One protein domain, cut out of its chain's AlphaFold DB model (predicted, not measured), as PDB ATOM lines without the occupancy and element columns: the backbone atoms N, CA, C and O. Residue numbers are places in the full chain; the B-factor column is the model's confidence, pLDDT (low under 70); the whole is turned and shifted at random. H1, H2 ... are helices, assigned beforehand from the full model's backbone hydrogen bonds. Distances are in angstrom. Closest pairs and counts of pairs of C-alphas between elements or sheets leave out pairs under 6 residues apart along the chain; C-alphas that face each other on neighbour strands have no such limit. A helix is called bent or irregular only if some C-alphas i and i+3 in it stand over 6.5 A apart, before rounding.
ATOM      1  N   LYS A  29     111.628 112.652 158.761       91.31
ATOM      2  CA  LYS A  29     112.937 112.318 158.174       91.31
ATOM      3  C   LYS A  29     113.707 113.568 157.742       91.31
ATOM      4  O   LYS A  29     114.900 113.653 158.024       91.31
ATOM      5  N   ASP A  30     113.025 114.533 157.134       90.94
ATOM      6  CA  ASP A  30     113.632 115.775 156.646       90.94
ATOM      7  C   ASP A  30     114.075 116.653 157.814       90.94
ATOM      8  O   ASP A  30     115.212 117.121 157.838       90.94
ATOM      9  N   VAL A  31     113.227 116.782 158.841       91.94
ATOM     10  CA  VAL A  31     113.568 117.510 160.072       91.94
ATOM     11  C   VAL A  31     114.775 116.868 160.755       91.94
ATOM     12  O   VAL A  31     115.732 117.563 161.083       91.94
ATOM     13  N   LYS A  32     114.795 115.537 160.913       92.56
ATOM     14  CA  LYS A  32     115.942 114.828 161.506       92.56
ATOM     15  C   LYS A  32     117.229 115.038 160.702       92.56
ATOM     16  O   LYS A  32     118.290 115.235 161.291       92.56
ATOM     17  N   SER A  33     117.139 115.010 159.373       93.50
ATOM     18  CA  SER A  33     118.277 115.283 158.492       93.50
ATOM     19  C   SER A  33     118.788 116.714 158.669       93.50
ATOM     20  O   SER A  33     119.989 116.916 158.846       93.50
ATOM     21  N   ALA A  34     117.889 117.701 158.694       93.25
ATOM     22  CA  ALA A  34     118.238 119.103 158.902       93.25
ATOM     23  C   ALA A  34     118.917 119.328 160.263       93.25
ATOM     24  O   ALA A  34     119.967 119.964 160.323       93.25
ATOM     25  N   LEU A  35     118.383 118.731 161.336       93.31
ATOM     26  CA  LEU A  35     118.989 118.768 162.671       93.31
ATOM     27  C   LEU A  35     120.397 118.166 162.688       93.31
ATOM     28  O   LEU A  35     121.307 118.736 163.285       93.31
ATOM     29  N   SER A  36     120.603 117.049 161.990       92.94
ATOM     30  CA  SER A  36     121.930 116.445 161.871       92.94
ATOM     31  C   SER A  36     122.915 117.347 161.119       92.94
ATOM     32  O   SER A  36     124.084 117.404 161.491       92.94
ATOM     33  N   GLN A  37     122.473 118.048 160.071       92.62
ATOM     34  CA  GLN A  37     123.331 118.942 159.285       92.62
ATOM     35  C   GLN A  37     123.774 120.174 160.081       92.62
ATOM     36  O   GLN A  37     124.926 120.595 159.961       92.62
ATOM     37  N   ILE A  38     122.890 120.722 160.918       91.50
ATOM     38  CA  ILE A  38     123.205 121.872 161.779       91.50
ATOM     39  C   ILE A  38     123.904 121.476 163.086       91.50
ATOM     40  O   ILE A  38     124.125 122.343 163.924       91.50
ATOM     41  N   ASP A  39     124.268 120.202 163.264       90.00
ATOM     42  CA  ASP A  39     124.921 119.690 164.479       90.00
ATOM     43  C   ASP A  39     124.083 119.908 165.753       90.00
ATOM     44  O   ASP A  39     124.567 120.343 166.800       90.00
ATOM     45  N   TRP A  40     122.774 119.650 165.648       85.94
ATOM     46  CA  TRP A  40     121.836 119.765 166.761       85.94
ATOM     47  C   TRP A  40     122.151 118.715 167.837       85.94
ATOM     48  O   TRP A  40     121.830 117.537 167.685       85.94
ATOM     49  N   GLY A  41     122.805 119.148 168.916       81.25
ATOM     50  CA  GLY A  41     123.313 118.290 169.995       81.25
ATOM     51  C   GLY A  41     124.820 118.420 170.236       81.25
ATOM     52  O   GLY A  41     125.312 117.915 171.243       81.25
ATOM     53  N   GLY A  42     125.545 119.106 169.348       79.62
ATOM     54  CA  GLY A  42     126.930 119.512 169.579       79.62
ATOM     55  C   GLY A  42     127.060 120.672 170.574       79.62
ATOM     56  O   GLY A  42     126.073 121.183 171.102       79.62
ATOM     57  N   GLU A  43     128.296 121.125 170.809       75.38
ATOM     58  CA  GLU A  43     128.586 122.281 171.681       75.38
ATOM     59  C   GLU A  43     127.957 123.583 171.151       75.38
ATOM     60  O   GLU A  43     127.551 124.445 171.930       75.38
ATOM     61  N   ALA A  44     127.841 123.716 169.826       76.69
ATOM     62  CA  ALA A  44     127.192 124.837 169.161       76.69
ATOM     63  C   ALA A  44     126.562 124.394 167.835       76.69
ATOM     64  O   ALA A  44     127.121 123.561 167.120       76.69
ATOM     65  N   ILE A  45     125.433 125.008 167.467       85.94
ATOM     66  CA  ILE A  45     124.812 124.760 166.163       85.94
ATOM     67  C   ILE A  45     125.658 125.347 165.025       85.94
ATOM     68  O   ILE A  45     126.235 126.438 165.118       85.94
ATOM     69  N   LYS A  46     125.695 124.646 163.894       88.06
ATOM     70  CA  LYS A  46     126.322 125.126 162.662       88.06
ATOM     71  C   LYS A  46     125.363 126.061 161.939       88.06
ATOM     72  O   LYS A  46     124.465 125.632 161.228       88.06
ATOM     73  N   THR A  47     125.599 127.361 162.067       86.94
ATOM     74  CA  THR A  47     124.898 128.392 161.282       86.94
ATOM     75  C   THR A  47     125.467 128.552 159.870       86.94
ATOM     76  O   THR A  47     124.837 129.181 159.025       86.94
ATOM     77  N   GLN A  48     126.618 127.936 159.573       87.38
ATOM     78  CA  GLN A  48     127.234 127.909 158.244       87.38
ATOM     79  C   GLN A  48     127.869 126.549 157.932       87.38
ATOM     80  O   GLN A  48     128.443 125.918 158.821       87.38
ATOM     81  N   LYS A  60     125.834 134.231 154.863       83.38
ATOM     82  CA  LYS A  60     124.400 133.938 154.712       83.38
ATOM     83  C   LYS A  60     124.130 132.849 153.663       83.38
ATOM     84  O   LYS A  60     123.393 131.913 153.940       83.38
ATOM     85  N   ASP A  61     124.880 132.865 152.561       85.31
ATOM     86  CA  ASP A  61     124.728 131.918 151.445       85.31
ATOM     87  C   ASP A  61     125.553 130.625 151.632       85.31
ATOM     88  O   ASP A  61     125.761 129.853 150.697       85.31
ATOM     89  N   SER A  62     126.090 130.377 152.834       88.00
ATOM     90  CA  SER A  62     126.996 129.240 153.085       88.00
ATOM     91  C   SER A  62     126.352 127.868 152.890       88.00
ATOM     92  O   SER A  62     127.062 126.897 152.628       88.00
ATOM     93  N   TRP A  63     125.029 127.788 153.018       89.19
ATOM     94  CA  TRP A  63     124.261 126.561 152.834       89.19
ATOM     95  C   TRP A  63     123.836 126.315 151.385       89.19
ATOM     96  O   TRP A  63     123.298 125.252 151.098       89.19
ATOM     97  N   GLY A  64     124.148 127.231 150.464       89.38
ATOM     98  CA  GLY A  64     123.688 127.161 149.081       89.38
ATOM     99  C   GLY A  64     122.300 127.775 148.925       89.38
ATOM    100  O   GLY A  64     121.984 128.767 149.578       89.38
ATOM    101  N   LYS A  65     121.493 127.201 148.031       92.44
ATOM    102  CA  LYS A  65     120.135 127.683 147.750       92.44
ATOM    103  C   LYS A  65     119.205 127.431 148.939       92.44
ATOM    104  O   LYS A  65     119.391 126.456 149.669       92.44
ATOM    105  N   TRP A  66     118.179 128.264 149.112       92.62
ATOM    106  CA  TRP A  66     117.227 128.134 150.220       92.62
ATOM    107  C   TRP A  66     116.528 126.772 150.261       92.62
ATOM    108  O   TRP A  66     116.307 126.215 151.336       92.62
ATOM    109  N   GLU A  67     116.249 126.181 149.101       90.75
ATOM    110  CA  GLU A  67     115.599 124.875 148.997       90.75
ATOM    111  C   GLU A  67     116.453 123.742 149.580       90.75
ATOM    112  O   GLU A  67     115.902 122.736 150.019       90.75
ATOM    113  N   GLU A  68     117.775 123.908 149.608       90.06
ATOM    114  CA  GLU A  68     118.743 122.953 150.158       90.06
ATOM    115  C   GLU A  68     119.183 123.325 151.583       90.06
ATOM    116  O   GLU A  68     119.880 122.553 152.246       90.06
ATOM    117  N   ASN A  69     118.792 124.506 152.065       92.69
ATOM    118  CA  ASN A  69     119.228 125.027 153.349       92.69
ATOM    119  C   ASN A  69     118.509 124.294 154.500       92.69
ATOM    120  O   ASN A  69     117.276 124.315 154.555       92.69
ATOM    121  N   PRO A  70     119.231 123.696 155.470       93.44
ATOM    122  CA  PRO A  70     118.600 122.997 156.591       93.44
ATOM    123  C   PRO A  70     117.711 123.909 157.447       93.44
ATOM    124  O   PRO A  70     116.744 123.440 158.048       93.44
ATOM    125  N   PHE A  71     117.987 125.217 157.474       93.25
ATOM    126  CA  PHE A  71     117.203 126.192 158.228       93.25
ATOM    127  C   PHE A  71     115.826 126.480 157.621       93.25
ATOM    128  O   PHE A  71     114.971 127.015 158.323       93.25
ATOM    129  N   ARG A  72     115.553 126.051 156.379       93.69
ATOM    130  CA  ARG A  72     114.247 126.253 155.726       93.69
ATOM    131  C   ARG A  72     113.073 125.635 156.479       93.69
ATOM    132  O   ARG A  72     111.944 126.077 156.334       93.69
ATOM    133  N   HIS A  73     113.335 124.600 157.275       92.12
ATOM    134  CA  HIS A  73     112.315 123.932 158.081       92.12
ATOM    135  C   HIS A  73     112.029 124.664 159.398       92.12
ATOM    136  O   HIS A  73     111.004 124.415 160.024       92.12
ATOM    137  N   PHE A  74     112.923 125.559 159.824       92.38
ATOM    138  CA  PHE A  74     112.854 126.238 161.120       92.38
ATOM    139  C   PHE A  74     112.490 127.723 161.012       92.38
ATOM    140  O   PHE A  74     112.264 128.371 162.029       92.38
ATOM    141  N   TYR A  75     112.423 128.242 159.788       92.56
ATOM    142  CA  TYR A  75     112.183 129.642 159.460       92.56
ATOM    143  C   TYR A  75     111.036 129.762 158.460       92.56
ATOM    144  O   TYR A  75     110.853 128.881 157.623       92.56
ATOM    145  N   ASN A  76     110.293 130.870 158.512       90.75
ATOM    146  CA  ASN A  76     109.181 131.103 157.585       90.75
ATOM    147  C   ASN A  76     109.683 131.568 156.208       90.75
ATOM    148  O   ASN A  76     109.060 131.321 155.178       90.75
ATOM    149  N   SER A  77     110.835 132.243 156.167       93.69
ATOM    150  CA  SER A  77     111.423 132.730 154.918       93.69
ATOM    151  C   SER A  77     112.948 132.770 154.956       93.69
ATOM    152  O   SER A  77     113.560 132.891 156.019       93.69
ATOM    153  N   GLU A  78     113.559 132.744 153.769       93.62
ATOM    154  CA  GLU A  78     115.000 132.957 153.596       93.62
ATOM    155  C   GLU A  78     115.435 134.313 154.167       93.62
ATOM    156  O   GLU A  78     116.426 134.410 154.889       93.62
ATOM    157  N   THR A  79     114.643 135.358 153.909       94.12
ATOM    158  CA  THR A  79     114.884 136.718 154.403       94.12
ATOM    159  C   THR A  79     114.975 136.765 155.927       94.12
ATOM    160  O   THR A  79     115.843 137.440 156.479       94.12
ATOM    161  N   GLU A  80     114.098 136.042 156.624       92.56
ATOM    162  CA  GLU A  80     114.113 135.966 158.083       92.56
ATOM    163  C   GLU A  80     115.408 135.323 158.600       92.56
ATOM    164  O   GLU A  80     116.051 135.867 159.502       92.56
ATOM    165  N   PHE A  81     115.823 134.210 157.992       91.81
ATOM    166  CA  PHE A  81     117.081 133.547 158.324       91.81
ATOM    167  C   PHE A  81     118.286 134.459 158.061       91.81
ATOM    168  O   PHE A  81     119.146 134.623 158.927       91.81
ATOM    169  N   PHE A  82     118.330 135.127 156.905       92.31
ATOM    170  CA  PHE A  82     119.415 136.046 156.553       92.31
ATOM    171  C   PHE A  82     119.515 137.229 157.513       92.31
ATOM    172  O   PHE A  82     120.620 137.586 157.924       92.31
ATOM    173  N   ASN A  83     118.382 137.784 157.942       91.88
ATOM    174  CA  ASN A  83     118.359 138.843 158.947       91.88
ATOM    175  C   ASN A  83     118.975 138.389 160.277       91.88
ATOM    176  O   ASN A  83     119.679 139.163 160.931       91.88
ATOM    177  N   ASP A  84     118.730 137.147 160.692       90.44
ATOM    178  CA  ASP A  84     119.300 136.613 161.928       90.44
ATOM    179  C   ASP A  84     120.802 136.311 161.790       90.44
ATOM    180  O   ASP A  84     121.566 136.619 162.710       90.44
ATOM    181  N   ILE A  85     121.257 135.843 160.624       89.62
ATOM    182  CA  ILE A  85     122.690 135.721 160.311       89.62
ATOM    183  C   ILE A  85     123.387 137.091 160.308       89.62
ATOM    184  O   ILE A  85     124.478 137.230 160.863       89.62
ATOM    185  N   ASP A  86     122.759 138.133 159.763       89.31
ATOM    186  CA  ASP A  86     123.318 139.488 159.764       89.31
ATOM    187  C   ASP A  86     123.428 140.066 161.181       89.31
ATOM    188  O   ASP A  86     124.424 140.714 161.526       89.31
ATOM    189  N   LYS A  87     122.431 139.819 162.042       88.19
ATOM    190  CA  LYS A  87     122.504 140.180 163.468       88.19
ATOM    191  C   LYS A  87     123.637 139.431 164.167       88.19
ATOM    192  O   LYS A  87     124.389 140.042 164.931       88.19
ATOM    193  N   LEU A  88     123.785 138.135 163.893       85.56
ATOM    194  CA  LEU A  88     124.866 137.314 164.431       85.56
ATOM    195  C   LEU A  88     126.243 137.845 164.003       85.56
ATOM    196  O   LEU A  88     127.140 138.001 164.836       85.56
ATOM    197  N   GLN A  89     126.391 138.228 162.733       86.38
ATOM    198  CA  GLN A  89     127.604 138.852 162.213       86.38
ATOM    199  C   GLN A  89     127.912 140.185 162.900       86.38
ATOM    200  O   GLN A  89     129.041 140.396 163.349       86.38
ATOM    201  N   LYS A  90     126.928 141.083 163.025       86.12
ATOM    202  CA  LYS A  90     127.107 142.377 163.709       86.12
ATOM    203  C   LYS A  90     127.559 142.193 165.155       86.12
ATOM    204  O   LYS A  90     128.480 142.884 165.596       86.12
ATOM    205  N   ASN A  91     126.953 141.248 165.873       83.06
ATOM    206  CA  ASN A  91     127.340 140.953 167.248       83.06
ATOM    207  C   ASN A  91     128.772 140.403 167.317       83.06
ATOM    208  O   ASN A  91     129.591 140.884 168.095       83.06
ATOM    209  N   THR A  92     129.121 139.484 166.420       81.38
ATOM    210  CA  THR A  92     130.470 138.906 166.352       81.38
ATOM    211  C   THR A  92     131.538 139.957 166.058       81.38
ATOM    212  O   THR A  92     132.584 139.971 166.703       81.38
ATOM    213  N   ILE A  93     131.255 140.903 165.157       84.38
ATOM    214  CA  ILE A  93     132.135 142.050 164.885       84.38
ATOM    215  C   ILE A  93     132.283 142.936 166.125       84.38
ATOM    216  O   ILE A  93     133.395 143.353 166.451       84.38
ATOM    217  N   SER A  94     131.180 143.228 166.819       83.69
ATOM    218  CA  SER A  94     131.203 144.015 168.056       83.69
ATOM    219  C   SER A  94     132.079 143.344 169.118       83.69
ATOM    220  O   SER A  94     132.999 143.962 169.650       83.69
ATOM    221  N   MET A  95     131.881 142.043 169.343       79.00
ATOM    222  CA  MET A  95     132.679 141.249 170.279       79.00
ATOM    223  C   MET A  95     134.153 141.195 169.891       79.00
ATOM    224  O   MET A  95     135.022 141.339 170.749       79.00
ATOM    225  N   TYR A  96     134.454 141.051 168.601       82.44
ATOM    226  CA  TYR A  96     135.827 141.093 168.114       82.44
ATOM    227  C   TYR A  96     136.501 142.435 168.427       82.44
ATOM    228  O   TYR A  96     137.635 142.451 168.902       82.44
ATOM    229  N   ARG A  97     135.798 143.562 168.245       84.56
ATOM    230  CA  ARG A  97     136.311 144.895 168.608       84.56
ATOM    231  C   ARG A  97     136.569 145.021 170.105       84.56
ATOM    232  O   ARG A  97     137.623 145.519 170.488       84.56
ATOM    233  N   VAL A  98     135.646 144.543 170.942       82.50
ATOM    234  CA  VAL A  98     135.826 144.561 172.402       82.50
ATOM    235  C   VAL A  98     137.039 143.725 172.806       82.50
ATOM    236  O   VAL A  98     137.855 144.178 173.604       82.50
ATOM    237  N   ARG A  99     137.218 142.542 172.207       81.38
ATOM    238  CA  ARG A  99     138.388 141.690 172.446       81.38
ATOM    239  C   ARG A  99     139.694 142.372 172.040       81.38
ATOM    240  O   ARG A  99     140.642 142.355 172.812       81.38
ATOM    241  N   GLN A 100     139.734 143.005 170.869       84.19
ATOM    242  CA  GLN A 100     140.914 143.750 170.429       84.19
ATOM    243  C   GLN A 100     141.257 144.908 171.370       84.19
ATOM    244  O   GLN A 100     142.431 145.153 171.638       84.19
ATOM    245  N   GLU A 101     140.250 145.633 171.857       83.75
ATOM    246  CA  GLU A 101     140.464 146.727 172.803       83.75
ATOM    247  C   GLU A 101     141.009 146.208 174.136       83.75
ATOM    248  O   GLU A 101     141.985 146.738 174.664       83.75
ATOM    249  N   LEU A 102     140.456 145.103 174.623       79.44
ATOM    250  CA  LEU A 102     140.958 144.398 175.792       79.44
ATOM    251  C   LEU A 102     142.413 143.929 175.635       79.44
ATOM    252  O   LEU A 102     143.226 144.145 176.533       79.44
ATOM    253  N   ASP A 103     142.773 143.353 174.488       80.69
ATOM    254  CA  ASP A 103     144.150 142.929 174.211       80.69
ATOM    255  C   ASP A 103     145.121 144.128 174.204       80.69
ATOM    256  O   ASP A 103     146.241 144.038 174.718       80.69
ATOM    257  N   ARG A 104     144.687 145.289 173.691       83.44
ATOM    258  CA  ARG A 104     145.467 146.538 173.743       83.44
ATOM    259  C   ARG A 104     145.624 147.063 175.167       83.44
ATOM    260  O   ARG A 104     146.712 147.518 175.520       83.44
ATOM    261  N   GLN A 105     144.571 147.008 175.980       79.69
ATOM    262  CA  GLN A 105     144.634 147.404 177.390       79.69
ATOM    263  C   GLN A 105     145.595 146.505 178.166       79.69
ATOM    264  O   GLN A 105     146.475 147.013 178.860       79.69
ATOM    265  N   ARG A 106     145.522 145.187 177.949       74.62
ATOM    266  CA  ARG A 106     146.465 144.218 178.516       74.62
ATOM    267  C   ARG A 106     147.913 144.545 178.148       74.62
ATOM    268  O   ARG A 106     148.775 144.526 179.018       74.62
ATOM    269  N   ALA A 107     148.189 144.874 176.884       78.50
ATOM    270  CA  ALA A 107     149.540 145.232 176.443       78.50
ATOM    271  C   ALA A 107     150.079 146.514 177.110       78.50
ATOM    272  O   ALA A 107     151.290 146.666 177.271       78.50
ATOM    273  N   ARG A 108     149.194 147.438 177.508       77.88
ATOM    274  CA  ARG A 108     149.552 148.688 178.203       77.88
ATOM    275  C   ARG A 108     149.704 148.512 179.714       77.88
ATOM    276  O   ARG A 108     150.421 149.286 180.345       77.88
ATOM    277  N   GLN A 109     149.051 147.513 180.301       72.69
ATOM    278  CA  GLN A 109     149.040 147.292 181.742       72.69
ATOM    279  C   GLN A 109     150.255 146.450 182.169       72.69
ATOM    280  O   GLN A 109     150.241 145.220 182.143       72.69
ATOM    281  N   LYS A 110     151.340 147.113 182.583       58.81
ATOM    282  CA  LYS A 110     152.485 146.445 183.218       58.81
ATOM    283  C   LYS A 110     152.109 146.029 184.651       58.81
ATOM    284  O   LYS A 110     152.241 146.830 185.566       58.81
ATOM    285  N   GLY A 111     151.654 144.785 184.843       59.16
ATOM    286  CA  GLY A 111     151.659 144.124 186.161       59.16
ATOM    287  C   GLY A 111     150.333 144.001 186.934       59.16
ATOM    288  O   GLY A 111     150.319 144.264 188.130       59.16
ATOM    289  N   GLY A 112     149.239 143.534 186.320       57.84
ATOM    290  CA  GLY A 112     148.010 143.192 187.058       57.84
ATOM    291  C   GLY A 112     147.205 142.070 186.399       57.84
ATOM    292  O   GLY A 112     146.451 142.322 185.468       57.84
ATOM    293  N   GLY A 113     147.366 140.825 186.864       60.72
ATOM    294  CA  GLY A 113     146.696 139.647 186.281       60.72
ATOM    295  C   GLY A 113     145.226 139.465 186.686       60.72
ATOM    296  O   GLY A 113     144.434 138.955 185.900       60.72
ATOM    297  N   SER A 114     144.835 139.931 187.876       64.25
ATOM    298  CA  SER A 114     143.524 139.621 188.472       64.25
ATOM    299  C   SER A 114     142.348 140.363 187.827       64.25
ATOM    300  O   SER A 114     141.271 139.795 187.653       64.25
ATOM    301  N   GLN A 115     142.537 141.621 187.418       66.88
ATOM    302  CA  GLN A 115     141.482 142.409 186.766       66.88
ATOM    303  C   GLN A 115     141.220 141.938 185.324       66.88
ATOM    304  O   GLN A 115     140.080 141.961 184.856       66.88
ATOM    305  N   TRP A 116     142.263 141.452 184.644       66.00
ATOM    306  CA  TRP A 116     142.172 140.869 183.306       66.00
ATOM    307  C   TRP A 116     141.342 139.584 183.294       66.00
ATOM    308  O   TRP A 116     140.447 139.438 182.462       66.00
ATOM    309  N   GLU A 117     141.602 138.661 184.224       68.12
ATOM    310  CA  GLU A 117     140.860 137.398 184.294       68.12
ATOM    311  C   GLU A 117     139.366 137.625 184.517       68.12
ATOM    312  O   GLU A 117     138.544 136.987 183.858       68.12
ATOM    313  N   TYR A 118     139.002 138.586 185.368       70.00
ATOM    314  CA  TYR A 118     137.605 138.948 185.590       70.00
ATOM    315  C   TYR A 118     136.933 139.491 184.316       70.00
ATOM    316  O   TYR A 118     135.831 139.067 183.957       70.00
ATOM    317  N   GLN A 119     137.600 140.386 183.579       71.38
ATOM    318  CA  GLN A 119     137.068 140.946 182.329       71.38
ATOM    319  C   GLN A 119     136.969 139.896 181.212       71.38
ATOM    320  O   GLN A 119     135.955 139.829 180.513       71.38
ATOM    321  N   ALA A 120     137.970 139.021 181.085       69.25
ATOM    322  CA  ALA A 120     137.967 137.919 180.128       69.25
ATOM    323  C   ALA A 120     136.858 136.894 180.432       69.25
ATOM    324  O   ALA A 120     136.172 136.436 179.516       69.25
ATOM    325  N   GLN A 121     136.623 136.569 181.709       67.62
ATOM    326  CA  GLN A 121     135.516 135.697 182.116       67.62
ATOM    327  C   GLN A 121     134.148 136.337 181.860       67.62
ATOM    328  O   GLN A 121     133.225 135.653 181.413       67.62
ATOM    329  N   THR A 122     134.016 137.643 182.092       69.31
ATOM    330  CA  THR A 122     132.772 138.382 181.830       69.31
ATOM    331  C   THR A 122     132.452 138.395 180.333       69.31
ATOM    332  O   THR A 122     131.328 138.092 179.935       69.31
ATOM    333  N   LEU A 123     133.455 138.616 179.477       67.94
ATOM    334  CA  LEU A 123     133.303 138.484 178.025       67.94
ATOM    335  C   LEU A 123     132.951 137.070 177.591       67.94
ATOM    336  O   LEU A 123     132.083 136.910 176.740       67.94
ATOM    337  N   LYS A 124     133.580 136.045 178.175       65.06
ATOM    338  CA  LYS A 124     133.241 134.650 177.880       65.06
ATOM    339  C   LYS A 124     131.776 134.354 178.223       65.06
ATOM    340  O   LYS A 124     131.093 133.711 177.431       65.06
ATOM    341  N   LYS A 125     131.269 134.864 179.351       61.19
ATOM    342  CA  LYS A 125     129.846 134.747 179.713       61.19
ATOM    343  C   LYS A 125     128.933 135.462 178.709       61.19
ATOM    344  O   LYS A 125     127.965 134.858 178.258       61.19
ATOM    345  N   HIS A 126     129.264 136.688 178.297       61.66
ATOM    346  CA  HIS A 126     128.499 137.404 177.266       61.66
ATOM    347  C   HIS A 126     128.571 136.741 175.883       61.66
ATOM    348  O   HIS A 126     127.616 136.812 175.115       61.66
ATOM    349  N   TRP A 127     129.677 136.064 175.576       62.28
ATOM    350  CA  TRP A 127     129.871 135.324 174.331       62.28
ATOM    351  C   TRP A 127     128.936 134.112 174.241       62.28
ATOM    352  O   TRP A 127     128.280 133.918 173.221       62.28
ATOM    353  N   VAL A 128     128.803 133.358 175.336       54.09
ATOM    354  CA  VAL A 128     127.875 132.216 175.429       54.09
ATOM    355  C   VAL A 128     126.410 132.673 175.404       54.09
ATOM    356  O   VAL A 128     125.572 131.998 174.824       54.09
ATOM    357  N   GLN A 129     126.098 133.851 175.953       54.94
ATOM    358  CA  GLN A 129     124.749 134.438 175.906       54.94
ATOM    359  C   GLN A 129     124.409 135.134 174.572       54.94
ATOM    360  O   GLN A 129     123.352 135.753 174.448       54.94
ATOM    361  N   SER A 130     125.299 135.082 173.576       59.78
ATOM    362  CA  SER A 130     125.131 135.801 172.312       59.78
ATOM    363  C   SER A 130     124.070 135.178 171.388       59.78
ATOM    364  O   SER A 130     123.491 134.130 171.671       59.78
ATOM    365  N   THR A 131     123.810 135.865 170.270       59.69
ATOM    366  CA  THR A 131     122.741 135.656 169.276       59.69
ATOM    367  C   THR A 131     122.620 134.235 168.718       59.69
ATOM    368  O   THR A 131     121.555 133.900 168.203       59.69
ATOM    369  N   ASP A 132     123.649 133.390 168.843       64.81
ATOM    370  CA  ASP A 132     123.534 131.949 168.569       64.81
ATOM    371  C   ASP A 132     122.389 131.337 169.402       64.81
ATOM    372  O   ASP A 132     121.592 130.558 168.884       64.81
ATOM    373  N   SER A 133     122.197 131.815 170.638       70.88
ATOM    374  CA  SER A 133     121.057 131.473 171.497       70.88
ATOM    375  C   SER A 133     119.710 131.794 170.847       70.88
ATOM    376  O   SER A 133     118.758 131.047 171.020       70.88
ATOM    377  N   TYR A 134     119.606 132.876 170.070       82.56
ATOM    378  CA  TYR A 134     118.348 133.271 169.430       82.56
ATOM    379  C   TYR A 134     117.974 132.344 168.270       82.56
ATOM    380  O   TYR A 134     116.824 131.922 168.169       82.56
ATOM    381  N   ILE A 135     118.948 131.977 167.429       87.75
ATOM    382  CA  ILE A 135     118.736 130.992 166.359       87.75
ATOM    383  C   ILE A 135     118.390 129.630 166.978       87.75
ATOM    384  O   ILE A 135     117.455 128.974 166.526       87.75
ATOM    385  N   ILE A 136     119.077 129.235 168.057       88.44
ATOM    386  CA  ILE A 136     118.770 128.008 168.808       88.44
ATOM    387  C   ILE A 136     117.338 128.037 169.349       88.44
ATOM    388  O   ILE A 136     116.609 127.069 169.157       88.44
ATOM    389  N   ILE A 137     116.917 129.137 169.982       87.88
ATOM    390  CA  ILE A 137     115.554 129.295 170.507       87.88
ATOM    391  C   ILE A 137     114.533 129.174 169.376       87.88
ATOM    392  O   ILE A 137     113.558 128.453 169.533       87.88
ATOM    393  N   LYS A 138     114.760 129.806 168.217       90.12
ATOM    394  CA  LYS A 138     113.855 129.674 167.063       90.12
ATOM    395  C   LYS A 138     113.731 128.239 166.572       90.12
ATOM    396  O   LYS A 138     112.617 127.751 166.386       90.12
ATOM    397  N   VAL A 139     114.861 127.555 166.401       91.12
ATOM    398  CA  VAL A 139     114.876 126.143 166.000       91.12
ATOM    399  C   VAL A 139     114.143 125.294 167.041       91.12
ATOM    400  O   VAL A 139     113.275 124.510 166.672       91.12
ATOM    401  N   ALA A 140     114.409 125.497 168.335       90.38
ATOM    402  CA  ALA A 140     113.746 124.784 169.426       90.38
ATOM    403  C   ALA A 140     112.230 125.025 169.452       90.38
ATOM    404  O   ALA A 140     111.463 124.066 169.499       90.38
ATOM    405  N   SER A 141     111.785 126.279 169.359       89.44
ATOM    406  CA  SER A 141     110.363 126.632 169.312       89.44
ATOM    407  C   SER A 141     109.665 125.982 168.124       89.44
ATOM    408  O   SER A 141     108.551 125.475 168.256       89.44
ATOM    409  N   ARG A 142     110.324 125.937 166.958       90.25
ATOM    410  CA  ARG A 142     109.747 125.286 165.780       90.25
ATOM    411  C   ARG A 142     109.708 123.767 165.911       90.25
ATOM    412  O   ARG A 142     108.737 123.152 165.484       90.25
ATOM    413  N   LEU A 143     110.715 123.168 166.541       89.81
ATOM    414  CA  LEU A 143     110.715 121.743 166.862       89.81
ATOM    415  C   LEU A 143     109.586 121.364 167.818       89.81
ATOM    416  O   LEU A 143     108.926 120.360 167.574       89.81
ATOM    417  N   LEU A 144     109.346 122.162 168.862       89.81
ATOM    418  CA  LEU A 144     108.229 121.949 169.786       89.81
ATOM    419  C   LEU A 144     106.888 122.006 169.046       89.81
ATOM    420  O   LEU A 144     106.088 121.084 169.167       89.81
ATOM    421  N   ALA A 145     106.703 122.992 168.164       87.50
ATOM    422  CA  ALA A 145     105.504 123.078 167.332       87.50
ATOM    423  C   ALA A 145     105.303 121.842 166.426       87.50
ATOM    424  O   ALA A 145     104.169 121.454 166.163       87.50
ATOM    425  N   PHE A 146     106.378 121.194 165.957       85.44
ATOM    426  CA  PHE A 146     106.271 119.930 165.212       85.44
ATOM    427  C   PHE A 146     105.913 118.729 166.096       85.44
ATOM    428  O   PHE A 146     105.365 117.745 165.593       85.44
ATOM    429  N   MET A 147     106.240 118.777 167.388       83.44
ATOM    430  CA  MET A 147     105.883 117.730 168.347       83.44
ATOM    431  C   MET A 147     104.411 117.824 168.746       83.44
ATOM    432  O   MET A 147     103.749 116.794 168.740       83.44
ATOM    433  N   ASP A 148     103.894 119.034 168.974       80.12
ATOM    434  CA  ASP A 148     102.495 119.272 169.372       80.12
ATOM    435  C   ASP A 148     101.476 118.981 168.253       80.12
ATOM    436  O   ASP A 148     100.280 118.849 168.503       80.12
ATOM    437  N   GLN A 149     101.933 118.886 167.000       63.56
ATOM    438  CA  GLN A 149     101.105 118.543 165.836       63.56
ATOM    439  C   GLN A 149     100.945 117.026 165.602       63.56
ATOM    440  O   GLN A 149     100.306 116.639 164.621       63.56
ATOM    441  N   ASN A 150     101.543 116.169 166.440       48.53
ATOM    442  CA  ASN A 150     101.367 114.707 166.414       48.53
ATOM    443  C   ASN A 150     100.548 114.226 167.610       48.53
ATOM    444  O   ASN A 150      99.861 113.196 167.431       48.53
TER     445      ASN A 150
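Overview. This is residues 29 to 48 and 60 to 150 of the 150 residues of an uncharacterized protein of Mycoplasma ovis str. Michigan (UniProt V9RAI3). This is a long, loose helical rod: H4 makes one long side, the chain turns back at residues 109 to 112, and H5 and then H6 return one after the other, opposite to H4, with open space between H4 and H5 along much of their length. The short helices H1, H2 and H3 sit toward the end away from that turn, and residues 107 to 114, round the turn, stick out free. The printed part has 111 residues, with six named helices in the order H1 to H6 and no named strand; the class is all helix. It is loose, with a radius of gyration of the C-alphas of 18.1 A, and spans 61 by 26 by 18 A.

Along the chain. Find C-alpha 29 at (112.937, 112.318, 158.174); from there H1 runs over residues 29 to 37, 12.4 A long. Past the cut, look for H2 at residues 60 to 63 and H3 at residues 70 to 73. H2 is irregular, with C-alphas 60 and 63 7.6 A apart; H3 is only just irregular, with C-alphas 70 and 73 6.53 A apart. H4, residues 78 to 108, begins at C-alpha 78 at (115.000, 132.957, 153.596) and is 45.2 A long. H5 holds residues 113 to 128, 23.0 A. H6 holds residues 132 to 148, 24.6 A, and ends at C-alpha 148 at (102.495, 119.272, 169.372).

Arrangement. Start at H1, which touches H3; their closest C-alphas, of Ala 34 and Pro 70, are 4.5 A apart. H1 is only just apart from H6, at 8.5 A. H2 only just touches H4, with 3 pairs of C-alphas within 8 A, through residues 82 to 86 of H4 alone; the closest C-alphas are those of Lys 60 and Phe 82, 5.7 A. H3 is near H6, with 5 pairs of C-alphas within 10 A. H4 and H5 are close but not clearly touching, closest at the C-alphas of Arg 106 and Trp 116, 7.3 A, and run opposite ways at a shallow tilt of 2 degrees. H4 and H6 are close but not clearly touching, closest at the C-alphas of Leu 88 and Asp 132, 6.9 A; they run opposite ways at a shallow tilt of 33 degrees, only just short of steep. H5 and H6 meet only through their link. In H1, H4, H5 and H6 every O i to N i+4 pair is within hydrogen-bond range; H2 and H3 are too short for such a pair, and in each the one O i to N i+3 pair is out of range.

Size, cuts and confidence. The two C-alphas farthest apart, of Lys 110 and Asn 150, are 62.5 A apart. Residues 49 to 59 are not printed, and C-alphas 48 and 60 are 7.5 A apart across this cut, which lies in the link from H1 to H2. Of the links printed whole, none is long. The mean pLDDT of the printed part is 81.7; look for values under 70 at residues 110 to 117, 120 to 132 and 149 to 150.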